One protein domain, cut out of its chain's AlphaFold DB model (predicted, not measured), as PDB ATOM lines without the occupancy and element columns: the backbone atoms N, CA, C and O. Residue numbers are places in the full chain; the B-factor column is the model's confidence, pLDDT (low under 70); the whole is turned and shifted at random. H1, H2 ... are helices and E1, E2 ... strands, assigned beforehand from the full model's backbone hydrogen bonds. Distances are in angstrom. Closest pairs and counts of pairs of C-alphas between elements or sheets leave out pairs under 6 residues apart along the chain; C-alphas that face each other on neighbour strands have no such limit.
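AT A GLANCE: This is residues 304 to 405 of the 405 residues of the protein "P-loop containing nucleoside triphosphate hydrolase protein" of Tuber borchii (UniProt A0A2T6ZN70). The domain is a small closed barrel of six strands, E1 to E6 following one another round the ring in chain order, with two short helices, H1 and H2, on its outside. The third helix, H3, lies off the barrel towards one end of the longest axis, and H2 lies towards the other end. The 102 printed residues include three named helices and six named strands, in the order E1, H1, E2, H2, E3, H3, E4, E5, E6; the neighbour strands are antiparallel, and the class is mixed, helices and strands. The whole is compact, with a radius of gyration of the C-alphas of 13.7 A, and spans 42 by 30 by 22 A.

HOW THE PARTS SIT: E1, residues 304 to 307, is antiparallel to E2, residues 323 to 331, with N 305 and O 329 2.8 A apart. E2 bends by 70 degrees at residue 326, and its pairing is staggered: residues 323 to 328 pair with E3, residues 345 to 351, and 328 to 330 with E1. N 326 and O 347 of E2 and E3 are 2.9 A apart. E3 is antiparallel to E4, residues 375 to 379, with N 350 and O 376 at 2.8 A. E4, E5, residues 382 to 394, and E6, residues 397 to 404, form a meander, each strand the antiparallel neighbour of the one before. E4 and E5 are a hairpin, with N 384 and O 377 at 2.8 A; E5 and E6 are another, with N 392 and O 399 at 3.0 A. E5 bends by 89 degrees at residue 389. E6 and E1 close the ring, with N 306 and O 400 at 2.9 A. H1, residues 309 to 312, is on the barrel, outside it and over none of its strands, at a height over the sheet of 6.4 A; its closest C-alpha pair with E2 is Ala 310 and Thr 326, 6.5 A. H2, residues 337 to 341, is likewise on the barrel, outside and over none, at 6.2 A; the C-alphas of Ile 331 and Glu 339 are its closest to E2, 5.9 A. H3, residues 358 to 367, is not on the barrel. O i to N i+4 pairs are within hydrogen-bond range in 4 of 6 in H3 and 0 of 1 in H2, where 2 of 2 O i to N i+3 pairs are; H1 is too short for an O i to N i+4 pair.

IN THESE COORDINATES: E1 begins with C-alpha 304 at (52.526, -47.011, -34.341). E2 is 22.0 A long, E3 19.5 A, H3 15.4 A and E5 25.0 A. E6, 22.1 A, ends with C-alpha 404 at (56.090, -52.493, -29.031).

THE WHOLE: The C-alphas farthest apart, of Trp 338 and Ser 357, are 42.6 A apart. The printed part has no cut and no long link. Mean pLDDT of the printed part is 71.8; residues 310 to 323, 352 to 372 and 388 to 389 are under 70.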
ATOM      1  N   ILE A 304      53.630 -47.324 -33.432       91.00
ATOM      2  CA  ILE A 304      52.526 -47.011 -34.341       91.00
ATOM      3  C   ILE A 304      51.796 -45.791 -33.790       91.00
ATOM      4  O   ILE A 304      51.335 -45.803 -32.653       91.00
ATOM      5  N   ALA A 305      51.722 -44.728 -34.584       91.19
ATOM      6  CA  ALA A 305      50.974 -43.521 -34.265       91.19
ATOM      7  C   ALA A 305      49.612 -43.558 -34.961       91.19
ATOM      8  O   ALA A 305      49.537 -43.784 -36.169       91.19
ATOM      9  N   VAL A 306      48.544 -43.313 -34.210       88.56
ATOM     10  CA  VAL A 306      47.161 -43.309 -34.707       88.56
ATOM     11  C   VAL A 306      46.538 -41.967 -34.358       88.56
ATOM     12  O   VAL A 306      46.660 -41.522 -33.220       88.56
ATOM     13  N   ALA A 307      45.908 -41.298 -35.324       87.00
ATOM     14  CA  ALA A 307      45.291 -39.997 -35.075       87.00
ATOM     15  C   ALA A 307      44.122 -40.140 -34.085       87.00
ATOM     16  O   ALA A 307      43.232 -40.967 -34.284       87.00
ATOM     17  N   SER A 308      44.099 -39.319 -33.034       80.00
ATOM     18  CA  SER A 308      43.074 -39.338 -31.983       80.00
ATOM     19  C   SER A 308      41.667 -39.089 -32.532       80.00
ATOM     20  O   SER A 308      40.696 -39.649 -32.034       80.00
ATOM     21  N   GLU A 309      41.536 -38.294 -33.593       73.94
ATOM     22  CA  GLU A 309      40.247 -38.038 -34.248       73.94
ATOM     23  C   GLU A 309      39.711 -39.276 -34.979       73.94
ATOM     24  O   GLU A 309      38.511 -39.541 -34.962       73.94
ATOM     25  N   ALA A 310      40.609 -40.094 -35.540       68.31
ATOM     26  CA  ALA A 310      40.273 -41.367 -36.179       68.31
ATOM     27  C   ALA A 310      39.914 -42.471 -35.166       68.31
ATOM     28  O   ALA A 310      39.494 -43.556 -35.561       68.31
ATOM     29  N   ILE A 311      40.097 -42.194 -33.874       66.31
ATOM     30  CA  ILE A 311      39.652 -43.017 -32.748       66.31
ATOM     31  C   ILE A 311      38.295 -42.512 -32.215       66.31
ATOM     32  O   ILE A 311      37.458 -43.310 -31.802       66.31
ATOM     33  N   GLY A 312      38.064 -41.192 -32.231       52.19
ATOM     34  CA  GLY A 312      36.896 -40.537 -31.626       52.19
ATOM     35  C   GLY A 312      35.640 -40.416 -32.505       52.19
ATOM     36  O   GLY A 312      34.563 -40.149 -31.976       52.19
ATOM     37  N   GLY A 313      35.750 -40.610 -33.824       46.03
ATOM     38  CA  GLY A 313      34.666 -40.348 -34.785       46.03
ATOM     39  C   GLY A 313      33.420 -41.243 -34.693       46.03
ATOM     40  O   GLY A 313      32.364 -40.830 -35.161       46.03
ATOM     41  N   ASP A 314      33.507 -42.413 -34.049       43.66
ATOM     42  CA  ASP A 314      32.417 -43.409 -33.961       43.66
ATOM     43  C   ASP A 314      32.047 -43.798 -32.512       43.66
ATOM     44  O   ASP A 314      31.384 -44.809 -32.259       43.66
ATOM     45  N   VAL A 315      32.414 -42.973 -31.522       42.41
ATOM     46  CA  VAL A 315      32.191 -43.269 -30.086       42.41
ATOM     47  C   VAL A 315      30.697 -43.304 -29.703       42.41
ATOM     48  O   VAL A 315      30.344 -43.683 -28.588       42.41
ATOM     49  N   HIS A 316      29.778 -43.006 -30.630       39.25
ATOM     50  CA  HIS A 316      28.341 -43.097 -30.378       39.25
ATOM     51  C   HIS A 316      27.636 -44.380 -30.852       39.25
ATOM     52  O   HIS A 316      26.438 -44.487 -30.598       39.25
ATOM     53  N   PHE A 317      28.316 -45.378 -31.451       39.59
ATOM     54  CA  PHE A 317      27.598 -46.584 -31.927       39.59
ATOM     55  C   PHE A 317      28.247 -47.977 -31.774       39.59
ATOM     56  O   PHE A 317      27.680 -48.940 -32.287       39.59
ATOM     57  N   GLN A 318      29.361 -48.176 -31.056       42.88
ATOM     58  CA  GLN A 318      30.038 -49.495 -31.050       42.88
ATOM     59  C   GLN A 318      30.474 -50.042 -29.678       42.88
ATOM     60  O   GLN A 318      31.563 -50.583 -29.526       42.88
ATOM     61  N   SER A 319      29.592 -50.036 -28.677       42.78
ATOM     62  CA  SER A 319      29.826 -50.729 -27.394       42.78
ATOM     63  C   SER A 319      29.762 -52.276 -27.463       42.78
ATOM     64  O   SER A 319      29.526 -52.925 -26.444       42.78
ATOM     65  N   MET A 320      29.964 -52.892 -28.640       42.31
ATOM     66  CA  MET A 320      29.844 -54.351 -28.846       42.31
ATOM     67  C   MET A 320      31.041 -55.042 -29.527       42.31
ATOM     68  O   MET A 320      31.025 -56.270 -29.610       42.31
ATOM     69  N   PHE A 321      32.073 -54.331 -29.996       47.75
ATOM     70  CA  PHE A 321      33.173 -54.954 -30.751       47.75
ATOM     71  C   PHE A 321      34.494 -54.978 -29.970       47.75
ATOM     72  O   PHE A 321      34.868 -54.012 -29.314       47.75
ATOM     73  N   THR A 322      35.208 -56.105 -30.043       60.62
ATOM     74  CA  THR A 322      36.533 -56.323 -29.426       60.62
ATOM     75  C   THR A 322      37.689 -55.746 -30.250       60.62
ATOM     76  O   THR A 322      38.846 -55.860 -29.842       60.62
ATOM     77  N   SER A 323      37.390 -55.163 -31.416       67.00
ATOM     78  CA  SER A 323      38.360 -54.580 -32.340       67.00
ATOM     79  C   SER A 323      37.779 -53.432 -33.169       67.00
ATOM     80  O   SER A 323      36.569 -53.382 -33.395       67.00
ATOM     81  N   TYR A 324      38.633 -52.512 -33.626       73.50
ATOM     82  CA  TYR A 324      38.267 -51.417 -34.528       73.50
ATOM     83  C   TYR A 324      39.350 -51.160 -35.586       73.50
ATOM     84  O   TYR A 324      40.545 -51.207 -35.300       73.50
ATOM     85  N   SER A 325      38.933 -50.896 -36.828       80.81
ATOM     86  CA  SER A 325      39.836 -50.606 -37.952       80.81
ATOM     87  C   SER A 325      40.053 -49.105 -38.108       80.81
ATOM     88  O   SER A 325      39.104 -48.327 -38.067       80.81
ATOM     89  N   THR A 326      41.297 -48.688 -38.302       88.12
ATOM     90  CA  THR A 326      41.675 -47.283 -38.486       88.12
ATOM     91  C   THR A 326      42.970 -47.182 -39.290       88.12
ATOM     92  O   THR A 326      43.463 -48.175 -39.821       88.12
ATOM     93  N   ARG A 327      43.535 -45.978 -39.400       89.62
ATOM     94  CA  ARG A 327      44.783 -45.720 -40.118       89.62
ATOM     95  C   ARG A 327      45.916 -45.363 -39.160       89.62
ATOM     96  O   ARG A 327      45.831 -44.395 -38.407       89.62
ATOM     97  N   GLY A 328      46.990 -46.146 -39.211       90.25
ATOM     98  CA  GLY A 328      48.199 -45.981 -38.411       90.25
ATOM     99  C   GLY A 328      49.392 -45.530 -39.250       90.25
ATOM    100  O   GLY A 328      49.420 -45.680 -40.470       90.25
ATOM    101  N   ARG A 329      50.403 -44.970 -38.587       93.00
ATOM    102  CA  ARG A 329      51.700 -44.614 -39.179       93.00
ATOM    103  C   ARG A 329      52.816 -45.274 -38.389       93.00
ATOM    104  O   ARG A 329      52.795 -45.254 -37.162       93.00
ATOM    105  N   LEU A 330      53.793 -45.851 -39.083       91.44
ATOM    106  CA  LEU A 330      54.945 -46.493 -38.456       91.44
ATOM    107  C   LEU A 330      56.032 -45.440 -38.245       91.44
ATOM    108  O   LEU A 330      56.582 -44.903 -39.209       91.44
ATOM    109  N   ILE A 331      56.320 -45.158 -36.979       91.31
ATOM    110  CA  ILE A 331      57.212 -44.087 -36.537       91.31
ATOM    111  C   ILE A 331      58.424 -44.717 -35.852       91.31
ATOM    112  O   ILE A 331      58.283 -45.519 -34.934       91.31
ATOM    113  N   TYR A 332      59.618 -44.370 -36.302       87.06
ATOM    114  CA  TYR A 332      60.902 -44.796 -35.752       87.06
ATOM    115  C   TYR A 332      61.512 -43.746 -34.812       87.06
ATOM    116  O   TYR A 332      62.291 -44.110 -33.931       87.06
ATOM    117  N   ASP A 333      61.152 -42.469 -34.975       86.56
ATOM    118  CA  ASP A 333      61.487 -41.374 -34.064       86.56
ATOM    119  C   ASP A 333      60.287 -40.432 -33.880       86.56
ATOM    120  O   ASP A 333      59.904 -39.682 -34.773       86.56
ATOM    121  N   ILE A 334      59.705 -40.430 -32.677       85.25
ATOM    122  CA  ILE A 334      58.559 -39.574 -32.321       85.25
ATOM    123  C   ILE A 334      58.881 -38.066 -32.365       85.25
ATOM    124  O   ILE A 334      57.969 -37.232 -32.370       85.25
ATOM    125  N   ASN A 335      60.164 -37.698 -32.387       86.44
ATOM    126  CA  ASN A 335      60.602 -36.310 -32.505       86.44
ATOM    127  C   ASN A 335      60.775 -35.863 -33.964       86.44
ATOM    128  O   ASN A 335      60.792 -34.659 -34.215       86.44
ATOM    129  N   ASP A 336      60.852 -36.793 -34.922       88.00
ATOM    130  CA  ASP A 336      60.937 -36.464 -36.344       88.00
ATOM    131  C   ASP A 336      59.539 -36.189 -36.914       88.00
ATOM    132  O   ASP A 336      58.717 -37.078 -37.139       88.00
ATOM    133  N   VAL A 337      59.272 -34.906 -37.153       88.19
ATOM    134  CA  VAL A 337      57.995 -34.397 -37.663       88.19
ATOM    135  C   VAL A 337      57.637 -35.011 -39.022       88.19
ATOM    136  O   VAL A 337      56.461 -35.262 -39.285       88.19
ATOM    137  N   TRP A 338      58.622 -35.311 -39.874       88.94
ATOM    138  CA  TRP A 338      58.369 -35.839 -41.217       88.94
ATOM    139  C   TRP A 338      57.898 -37.289 -41.207       88.94
ATOM    140  O   TRP A 338      57.244 -37.725 -42.155       88.94
ATOM    141  N   GLU A 339      58.152 -38.039 -40.134       89.12
ATOM    142  CA  GLU A 339      57.624 -39.396 -40.024       89.12
ATOM    143  C   GLU A 339      56.099 -39.423 -39.885       89.12
ATOM    144  O   GLU A 339      55.462 -40.351 -40.383       89.12
ATOM    145  N   PHE A 340      55.502 -38.370 -39.322       89.56
ATOM    146  CA  PHE A 340      54.048 -38.206 -39.223       89.56
ATOM    147  C   PHE A 340      53.404 -37.759 -40.544       89.56
ATOM    148  O   PHE A 340      52.194 -37.896 -40.711       89.56
ATOM    149  N   ALA A 341      54.201 -37.281 -41.506       87.12
ATOM    150  CA  ALA A 341      53.742 -36.937 -42.852       87.12
ATOM    151  C   ALA A 341      53.732 -38.138 -43.819       87.12
ATOM    152  O   ALA A 341      53.233 -38.018 -44.937       87.12
ATOM    153  N   LYS A 342      54.283 -39.293 -43.415       88.44
ATOM    154  CA  LYS A 342      54.294 -40.514 -44.234       88.44
ATOM    155  C   LYS A 342      52.870 -41.028 -44.480       88.44
ATOM    156  O   LYS A 342      51.968 -40.811 -43.663       88.44
ATOM    157  N   GLU A 343      52.692 -41.732 -45.599       87.56
ATOM    158  CA  GLU A 343      51.419 -42.372 -45.938       87.56
ATOM    159  C   GLU A 343      51.000 -43.346 -44.827       87.56
ATOM    160  O   GLU A 343      51.796 -44.199 -44.417       87.56
ATOM    161  N   PRO A 344      49.771 -43.215 -44.303       91.44
ATOM    162  CA  PRO A 344      49.268 -44.136 -43.306       91.44
ATOM    163  C   PRO A 344      48.816 -45.452 -43.952       91.44
ATOM    164  O   PRO A 344      48.477 -45.496 -45.133       91.44
ATOM    165  N   PHE A 345      48.752 -46.507 -43.147       90.94
ATOM    166  CA  PHE A 345      48.271 -47.830 -43.540       90.94
ATOM    167  C   PHE A 345      47.149 -48.296 -42.614       90.94
ATOM    168  O   PHE A 345      47.016 -47.803 -41.493       90.94
ATOM    169  N   ASP A 346      46.349 -49.246 -43.086       90.69
ATOM    170  CA  ASP A 346      45.252 -49.799 -42.299       90.69
ATOM    171  C   ASP A 346      45.794 -50.626 -41.128       90.69
ATOM    172  O   ASP A 346      46.668 -51.483 -41.286       90.69
ATOM    173  N   VAL A 347      45.269 -50.356 -39.939       88.56
ATOM    174  CA  VAL A 347      45.565 -51.081 -38.705       88.56
ATOM    175  C   VAL A 347      44.270 -51.462 -38.018       88.56
ATOM    176  O   VAL A 347      43.298 -50.708 -38.024       88.56
ATOM    177  N   GLU A 348      44.278 -52.623 -37.378       86.81
ATOM    178  CA  GLU A 348      43.211 -53.041 -36.483       86.81
ATOM    179  C   GLU A 348      43.705 -52.917 -35.045       86.81
ATOM    180  O   GLU A 348      44.773 -53.425 -34.689       86.81
ATOM    181  N   ILE A 349      42.937 -52.212 -34.226       84.12
ATOM    182  CA  ILE A 349      43.228 -52.032 -32.814       84.12
ATOM    183  C   ILE A 349      42.305 -52.944 -32.022       84.12
ATOM    184  O   ILE A 349      41.091 -52.949 -32.211       84.12
ATOM    185  N   LEU A 350      42.906 -53.736 -31.150       80.12
ATOM    186  CA  LEU A 350      42.296 -54.831 -30.417       80.12
ATOM    187  C   LEU A 350      42.239 -54.483 -28.930       80.12
ATOM    188  O   LEU A 350      43.131 -53.809 -28.410       80.12
ATOM    189  N   TYR A 351      41.206 -54.957 -28.238       77.75
ATOM    190  CA  TYR A 351      41.072 -54.812 -26.789       77.75
ATOM    191  C   TYR A 351      41.494 -56.094 -26.062       77.75
ATOM    192  O   TYR A 351      40.985 -57.181 -26.345       77.75
ATOM    193  N   GLN A 352      42.400 -55.978 -25.093       65.50
ATOM    194  CA  GLN A 352      42.840 -57.091 -24.259       65.50
ATOM    195  C   GLN A 352      41.902 -57.238 -23.053       65.50
ATOM    196  O   GLN A 352      41.957 -56.468 -22.098       65.50
ATOM    197  N   SER A 353      41.025 -58.248 -23.070       55.25
ATOM    198  CA  SER A 353      40.110 -58.491 -21.951       55.25
ATOM    199  C   SER A 353      40.853 -59.050 -20.728       55.25
ATOM    200  O   SER A 353      41.153 -60.244 -20.661       55.25
ATOM    201  N   GLY A 354      41.101 -58.214 -19.719       46.25
ATOM    202  CA  GLY A 354      41.168 -58.689 -18.333       46.25
ATOM    203  C   GLY A 354      39.783 -59.177 -17.889       46.25
ATOM    204  O   GLY A 354      38.780 -58.735 -18.443       46.25
ATOM    205  N   ILE A 355      39.710 -60.104 -16.926       39.69
ATOM    206  CA  ILE A 355      38.464 -60.716 -16.421       39.69
ATOM    207  C   ILE A 355      37.497 -59.627 -15.918       39.69
ATOM    208  O   ILE A 355      37.493 -59.276 -14.741       39.69
ATOM    209  N   LEU A 356      36.665 -59.085 -16.801       41.66
ATOM    210  CA  LEU A 356      35.593 -58.161 -16.473       41.66
ATOM    211  C   LEU A 356      34.364 -58.547 -17.292       41.66
ATOM    212  O   LEU A 356      34.415 -58.714 -18.508       41.66
ATOM    213  N   SER A 357      33.258 -58.730 -16.573       40.88
ATOM    214  CA  SER A 357      31.927 -58.961 -17.129       40.88
ATOM    215  C   SER A 357      31.599 -57.909 -18.206       40.88
ATOM    216  O   SER A 357      31.976 -56.748 -18.024       40.88
ATOM    217  N   PRO A 358      30.845 -58.254 -19.270       45.19
ATOM    218  CA  PRO A 358      30.414 -57.317 -20.319       45.19
ATOM    219  C   PRO A 358      29.818 -56.002 -19.784       45.19
ATOM    220  O   PRO A 358      29.940 -54.955 -20.408       45.19
ATOM    221  N   ILE A 359      29.222 -56.040 -18.587       41.12
ATOM    222  CA  ILE A 359      28.611 -54.889 -17.905       41.12
ATOM    223  C   ILE A 359      29.666 -53.888 -17.396       41.12
ATOM    224  O   ILE A 359      29.436 -52.680 -17.397       41.12
ATOM    225  N   ALA A 360      30.842 -54.365 -16.984       41.47
ATOM    226  CA  ALA A 360      31.921 -53.506 -16.504       41.47
ATOM    227  C   ALA A 360      32.676 -52.806 -17.648       41.47
ATOM    228  O   ALA A 360      33.178 -51.700 -17.449       41.47
ATOM    229  N   LEU A 361      32.698 -53.404 -18.846       42.78
ATOM    230  CA  LEU A 361      33.236 -52.788 -20.064       42.78
ATOM    231  C   LEU A 361      32.431 -51.533 -20.442       42.78
ATOM    232  O   LEU A 361      33.008 -50.479 -20.692       42.78
ATOM    233  N   ILE A 362      31.098 -51.635 -20.363       40.94
ATOM    234  CA  ILE A 362      30.159 -50.535 -20.622       40.94
ATOM    235  C   ILE A 362      30.393 -49.379 -19.636       40.94
ATOM    236  O   ILE A 362      30.491 -48.223 -20.041       40.94
ATOM    237  N   LEU A 363      30.548 -49.664 -18.338       34.97
ATOM    238  CA  LEU A 363      30.774 -48.627 -17.321       34.97
ATOM    239  C   LEU A 363      32.127 -47.909 -17.470       34.97
ATOM    240  O   LEU A 363      32.190 -46.702 -17.243       34.97
ATOM    241  N   LYS A 364      33.191 -48.614 -17.886       41.41
ATOM    242  CA  LYS A 364      34.520 -48.014 -18.112       41.41
ATOM    243  C   LYS A 364      34.505 -47.059 -19.317       41.41
ATOM    244  O   LYS A 364      35.020 -45.953 -19.207       41.41
ATOM    245  N   THR A 365      33.820 -47.426 -20.407       43.25
ATOM    246  CA  THR A 365      33.639 -46.556 -21.589       43.25
ATOM    247  C   THR A 365      32.820 -45.290 -21.317       43.25
ATOM    248  O   THR A 365      32.956 -44.313 -22.044       43.25
ATOM    249  N   PHE A 366      31.978 -45.279 -20.276       35.72
ATOM    250  CA  PHE A 366      31.153 -44.116 -19.920       35.72
ATOM    251  C   PHE A 366      31.880 -43.070 -19.063       35.72
ATOM    252  O   PHE A 366      31.460 -41.915 -19.053       35.72
ATOM    253  N   PHE A 367      32.935 -43.453 -18.334       32.00
ATOM    254  CA  PHE A 367      33.609 -42.569 -17.374       32.00
ATOM    255  C   PHE A 367      35.022 -42.136 -17.783       32.00
ATOM    256  O   PHE A 367      35.548 -41.213 -17.166       32.00
ATOM    257  N   ASP A 368      35.606 -42.731 -18.826       38.97
ATOM    258  CA  ASP A 368      36.900 -42.305 -19.363       38.97
ATOM    259  C   ASP A 368      36.919 -42.468 -20.899       38.97
ATOM    260  O   ASP A 368      37.099 -43.579 -21.399       38.97
ATOM    261  N   PRO A 369      36.677 -41.399 -21.685       45.62
ATOM    262  CA  PRO A 369      36.621 -41.469 -23.149       45.62
ATOM    263  C   PRO A 369      38.007 -41.634 -23.808       45.62
ATOM    264  O   PRO A 369      38.140 -41.494 -25.023       45.62
ATOM    265  N   GLY A 370      39.052 -41.899 -23.018       52.81
ATOM    266  CA  GLY A 370      40.423 -42.088 -23.480       52.81
ATOM    267  C   GLY A 370      40.761 -43.543 -23.816       52.81
ATOM    268  O   GLY A 370      40.312 -44.485 -23.167       52.81
ATOM    269  N   MET A 371      41.625 -43.732 -24.817       62.06
ATOM    270  CA  MET A 371      42.353 -44.990 -25.014       62.06
ATOM    271  C   MET A 371      43.081 -45.382 -23.719       62.06
ATOM    272  O   MET A 371      43.798 -44.552 -23.170       62.06
ATOM    273  N   SER A 372      42.944 -46.627 -23.251       67.38
ATOM    274  CA  SER A 372      43.718 -47.182 -22.125       67.38
ATOM    275  C   SER A 372      44.890 -48.044 -22.611       67.38
ATOM    276  O   SER A 372      45.032 -48.315 -23.803       67.38
ATOM    277  N   ASP A 373      45.745 -48.495 -21.697       70.06
ATOM    278  CA  ASP A 373      46.816 -49.464 -21.962       70.06
ATOM    279  C   ASP A 373      46.304 -50.892 -22.248       70.06
ATOM    280  O   ASP A 373      47.088 -51.760 -22.631       70.06
ATOM    281  N   ASP A 374      44.990 -51.118 -22.145       72.38
ATOM    282  CA  ASP A 374      44.318 -52.370 -22.519       72.38
ATOM    283  C   ASP A 374      44.195 -52.545 -24.054       72.38
ATOM    284  O   ASP A 374      43.828 -53.620 -24.528       72.38
ATOM    285  N   TYR A 375      44.476 -51.504 -24.850       81.12
ATOM    286  CA  TYR A 375      44.407 -51.558 -26.315       81.12
ATOM    287  C   TYR A 375      45.760 -51.888 -26.949       81.12
ATOM    288  O   TYR A 375      46.801 -51.384 -26.521       81.12
ATOM    289  N   TYR A 376      45.754 -52.675 -28.024       85.94
ATOM    290  CA  TYR A 376      46.969 -53.041 -28.748       85.94
ATOM    291  C   TYR A 376      46.749 -53.213 -30.255       85.94
ATOM    292  O   TYR A 376      45.639 -53.450 -30.714       85.94
ATOM    293  N   ILE A 377      47.825 -53.117 -31.032       87.50
ATOM    294  CA  ILE A 377      47.854 -53.350 -32.480       87.50
ATOM    295  C   ILE A 377      48.792 -54.520 -32.756       87.50
ATOM    296  O   ILE A 377      49.898 -54.567 -32.214       87.50
ATOM    297  N   ILE A 378      48.382 -55.451 -33.617       85.38
ATOM    298  CA  ILE A 378      49.280 -56.482 -34.146       85.38
ATOM    299  C   ILE A 378      49.741 -56.042 -35.531       85.38
ATOM    300  O   ILE A 378      48.938 -55.900 -36.447       85.38
ATOM    301  N   TYR A 379      51.046 -55.852 -35.700       85.31
ATOM    302  CA  TYR A 379      51.626 -55.459 -36.981       85.31
ATOM    303  C   TYR A 379      52.985 -56.125 -37.180       85.31
ATOM    304  O   TYR A 379      53.815 -56.124 -36.274       85.31
ATOM    305  N   ASN A 380      53.221 -56.717 -38.357       80.06
ATOM    306  CA  ASN A 380      54.463 -57.433 -38.684       80.06
ATOM    307  C   ASN A 380      54.928 -58.410 -37.580       80.06
ATOM    308  O   ASN A 380      56.104 -58.439 -37.227       80.06
ATOM    309  N   GLN A 381      53.999 -59.207 -37.034       75.19
ATOM    310  CA  GLN A 381      54.238 -60.173 -35.943       75.19
ATOM    311  C   GLN A 381      54.665 -59.552 -34.593       75.19
ATOM    312  O   GLN A 381      55.037 -60.282 -33.678       75.19
ATOM    313  N   GLY A 382      54.603 -58.224 -34.444       80.06
ATOM    314  CA  GLY A 382      54.813 -57.510 -33.184       80.06
ATOM    315  C   GLY A 382      53.499 -57.063 -32.544       80.06
ATOM    316  O   GLY A 382      52.552 -56.714 -33.250       80.06
ATOM    317  N   TYR A 383      53.465 -57.046 -31.210       87.12
ATOM    318  CA  TYR A 383      52.374 -56.486 -30.411       87.12
ATOM    319  C   TYR A 383      52.744 -55.065 -29.996       87.12
ATOM    320  O   TYR A 383      53.794 -54.859 -29.398       87.12
ATOM    321  N   TYR A 384      51.905 -54.087 -30.314       88.62
ATOM    322  CA  TYR A 384      52.112 -52.681 -29.981       88.62
ATOM    323  C   TYR A 384      51.027 -52.244 -29.006       88.62
ATOM    324  O   TYR A 384      49.877 -52.103 -29.400       88.62
ATOM    325  N   GLN A 385      51.375 -52.040 -27.740       88.06
ATOM    326  CA  GLN A 385      50.444 -51.642 -26.689       88.06
ATOM    327  C   GLN A 385      50.269 -50.123 -26.665       88.06
ATOM    328  O   GLN A 385      51.246 -49.372 -26.746       88.06
ATOM    329  N   CYS A 386      49.033 -49.668 -26.497       83.69
ATOM    330  CA  CYS A 386      48.702 -48.263 -26.332       83.69
ATOM    331  C   CYS A 386      49.443 -47.647 -25.135       83.69
ATOM    332  O   CYS A 386      49.563 -48.251 -24.064       83.69
ATOM    333  N   LYS A 387      49.945 -46.423 -25.312       82.31
ATOM    334  CA  LYS A 387      50.537 -45.591 -24.259       82.31
ATOM    335  C   LYS A 387      49.747 -44.279 -24.172       82.31
ATOM    336  O   LYS A 387      50.141 -43.291 -24.789       82.31
ATOM    337  N   PRO A 388      48.647 -44.250 -23.394       65.50
ATOM    338  CA  PRO A 388      47.717 -43.114 -23.339       65.50
ATOM    339  C   PRO A 388      48.373 -41.802 -22.900       65.50
ATOM    340  O   PRO A 388      48.041 -40.730 -23.389       65.50
ATOM    341  N   SER A 389      49.359 -41.896 -22.005       68.62
ATOM    342  CA  SER A 389      50.135 -40.767 -21.484       68.62
ATOM    343  C   SER A 389      51.180 -40.218 -22.460       68.62
ATOM    344  O   SER A 389      51.912 -39.291 -22.116       68.62
ATOM    345  N   ARG A 390      51.287 -40.789 -23.666       70.12
ATOM    346  CA  ARG A 390      52.324 -40.480 -24.654       70.12
ATOM    347  C   ARG A 390      51.720 -39.960 -25.958       70.12
ATOM    348  O   ARG A 390      52.112 -40.411 -27.029       70.12
ATOM    349  N   SER A 391      50.757 -39.042 -25.875       76.94
ATOM    350  CA  SER A 391      50.212 -38.376 -27.059       76.94
ATOM    351  C   SER A 391      51.203 -37.367 -27.648       76.94
ATOM    352  O   SER A 391      52.000 -36.756 -26.933       76.94
ATOM    353  N   VAL A 392      51.185 -37.218 -28.973       84.44
ATOM    354  CA  VAL A 392      52.074 -36.304 -29.704       84.44
ATOM    355  C   VAL A 392      51.252 -35.484 -30.689       84.44
ATOM    356  O   VAL A 392      50.541 -36.049 -31.512       84.44
ATOM    357  N   GLU A 393      51.370 -34.160 -30.637       86.69
ATOM    358  CA  GLU A 393      50.712 -33.256 -31.586       86.69
ATOM    359  C   GLU A 393      51.645 -32.932 -32.764       86.69
ATOM    360  O   GLU A 393      52.796 -32.517 -32.563       86.69
ATOM    361  N   ARG A 394      51.179 -33.128 -34.004       87.38
ATOM    362  CA  ARG A 394      51.909 -32.810 -35.246       87.38
ATOM    363  C   ARG A 394      50.929 -32.344 -36.315       87.38
ATOM    364  O   ARG A 394      49.901 -32.973 -36.513       87.38
ATOM    365  N   PHE A 395      51.262 -31.266 -37.029       84.69
ATOM    366  CA  PHE A 395      50.427 -30.717 -38.111       84.69
ATOM    367  C   PHE A 395      48.956 -30.472 -37.716       84.69
ATOM    368  O   PHE A 395      48.062 -30.681 -38.528       84.69
ATOM    369  N   SER A 396      48.711 -30.043 -36.472       82.88
ATOM    370  CA  SER A 396      47.364 -29.854 -35.904       82.88
ATOM    371  C   SER A 396      46.535 -31.138 -35.732       82.88
ATOM    372  O   SER A 396      45.359 -31.049 -35.400       82.88
ATOM    373  N   GLU A 397      47.142 -32.320 -35.884       83.31
ATOM    374  CA  GLU A 397      46.572 -33.612 -35.493       83.31
ATOM    375  C   GLU A 397      47.225 -34.102 -34.189       83.31
ATOM    376  O   GLU A 397      48.443 -34.022 -34.001       83.31
ATOM    377  N   ASN A 398      46.415 -34.656 -33.284       87.12
ATOM    378  CA  ASN A 398      46.903 -35.372 -32.108       87.12
ATOM    379  C   ASN A 398      47.044 -36.860 -32.419       87.12
ATOM    380  O   ASN A 398      46.138 -37.455 -32.996       87.12
ATOM    381  N   PHE A 399      48.149 -37.472 -31.998       87.94
ATOM    382  CA  PHE A 399      48.436 -38.888 -32.206       87.94
ATOM    383  C   PHE A 399      48.535 -39.645 -30.887       87.94
ATOM    384  O   PHE A 399      49.276 -39.240 -29.992       87.94
ATOM    385  N   VAL A 400      47.853 -40.786 -30.800       88.31
ATOM    386  CA  VAL A 400      48.049 -41.801 -29.761       88.31
ATOM    387  C   VAL A 400      49.160 -42.746 -30.202       88.31
ATOM    388  O   VAL A 400      49.177 -43.212 -31.344       88.31
ATOM    389  N   ILE A 401      50.098 -43.028 -29.298       90.44
ATOM    390  CA  ILE A 401      51.266 -43.861 -29.584       90.44
ATOM    391  C   ILE A 401      51.060 -45.272 -29.035       90.44
ATOM    392  O   ILE A 401      50.807 -45.466 -27.847       90.44
ATOM    393  N   PHE A 402      51.247 -46.263 -29.900       89.31
ATOM    394  CA  PHE A 402      51.298 -47.679 -29.567       89.31
ATOM    395  C   PHE A 402      52.755 -48.141 -29.633       89.31
ATOM    396  O   PHE A 402      53.387 -48.099 -30.689       89.31
ATOM    397  N   SER A 403      53.322 -48.546 -28.500       88.31
ATOM    398  CA  SER A 403      54.722 -48.970 -28.391       88.31
ATOM    399  C   SER A 403      54.824 -50.489 -28.339       88.31
ATOM    400  O   SER A 403      53.998 -51.136 -27.701       88.31
ATOM    401  N   LYS A 404      55.839 -51.048 -28.999       85.06
ATOM    402  CA  LYS A 404      56.090 -52.493 -29.031       85.06
ATOM    403  C   LYS A 404      56.237 -53.057 -27.603       85.06
ATOM    404  O   LYS A 404      56.926 -52.441 -26.787       85.06
ATOM    405  N   PHE A 405      55.545 -54.161 -27.317       71.62
ATOM    406  CA  PHE A 405      55.575 -54.911 -26.054       71.62
ATOM    407  C   PHE A 405      56.662 -55.987 -26.072       71.62
ATOM    408  O   PHE A 405      56.846 -56.620 -27.142       71.62
TER     409      PHE A 405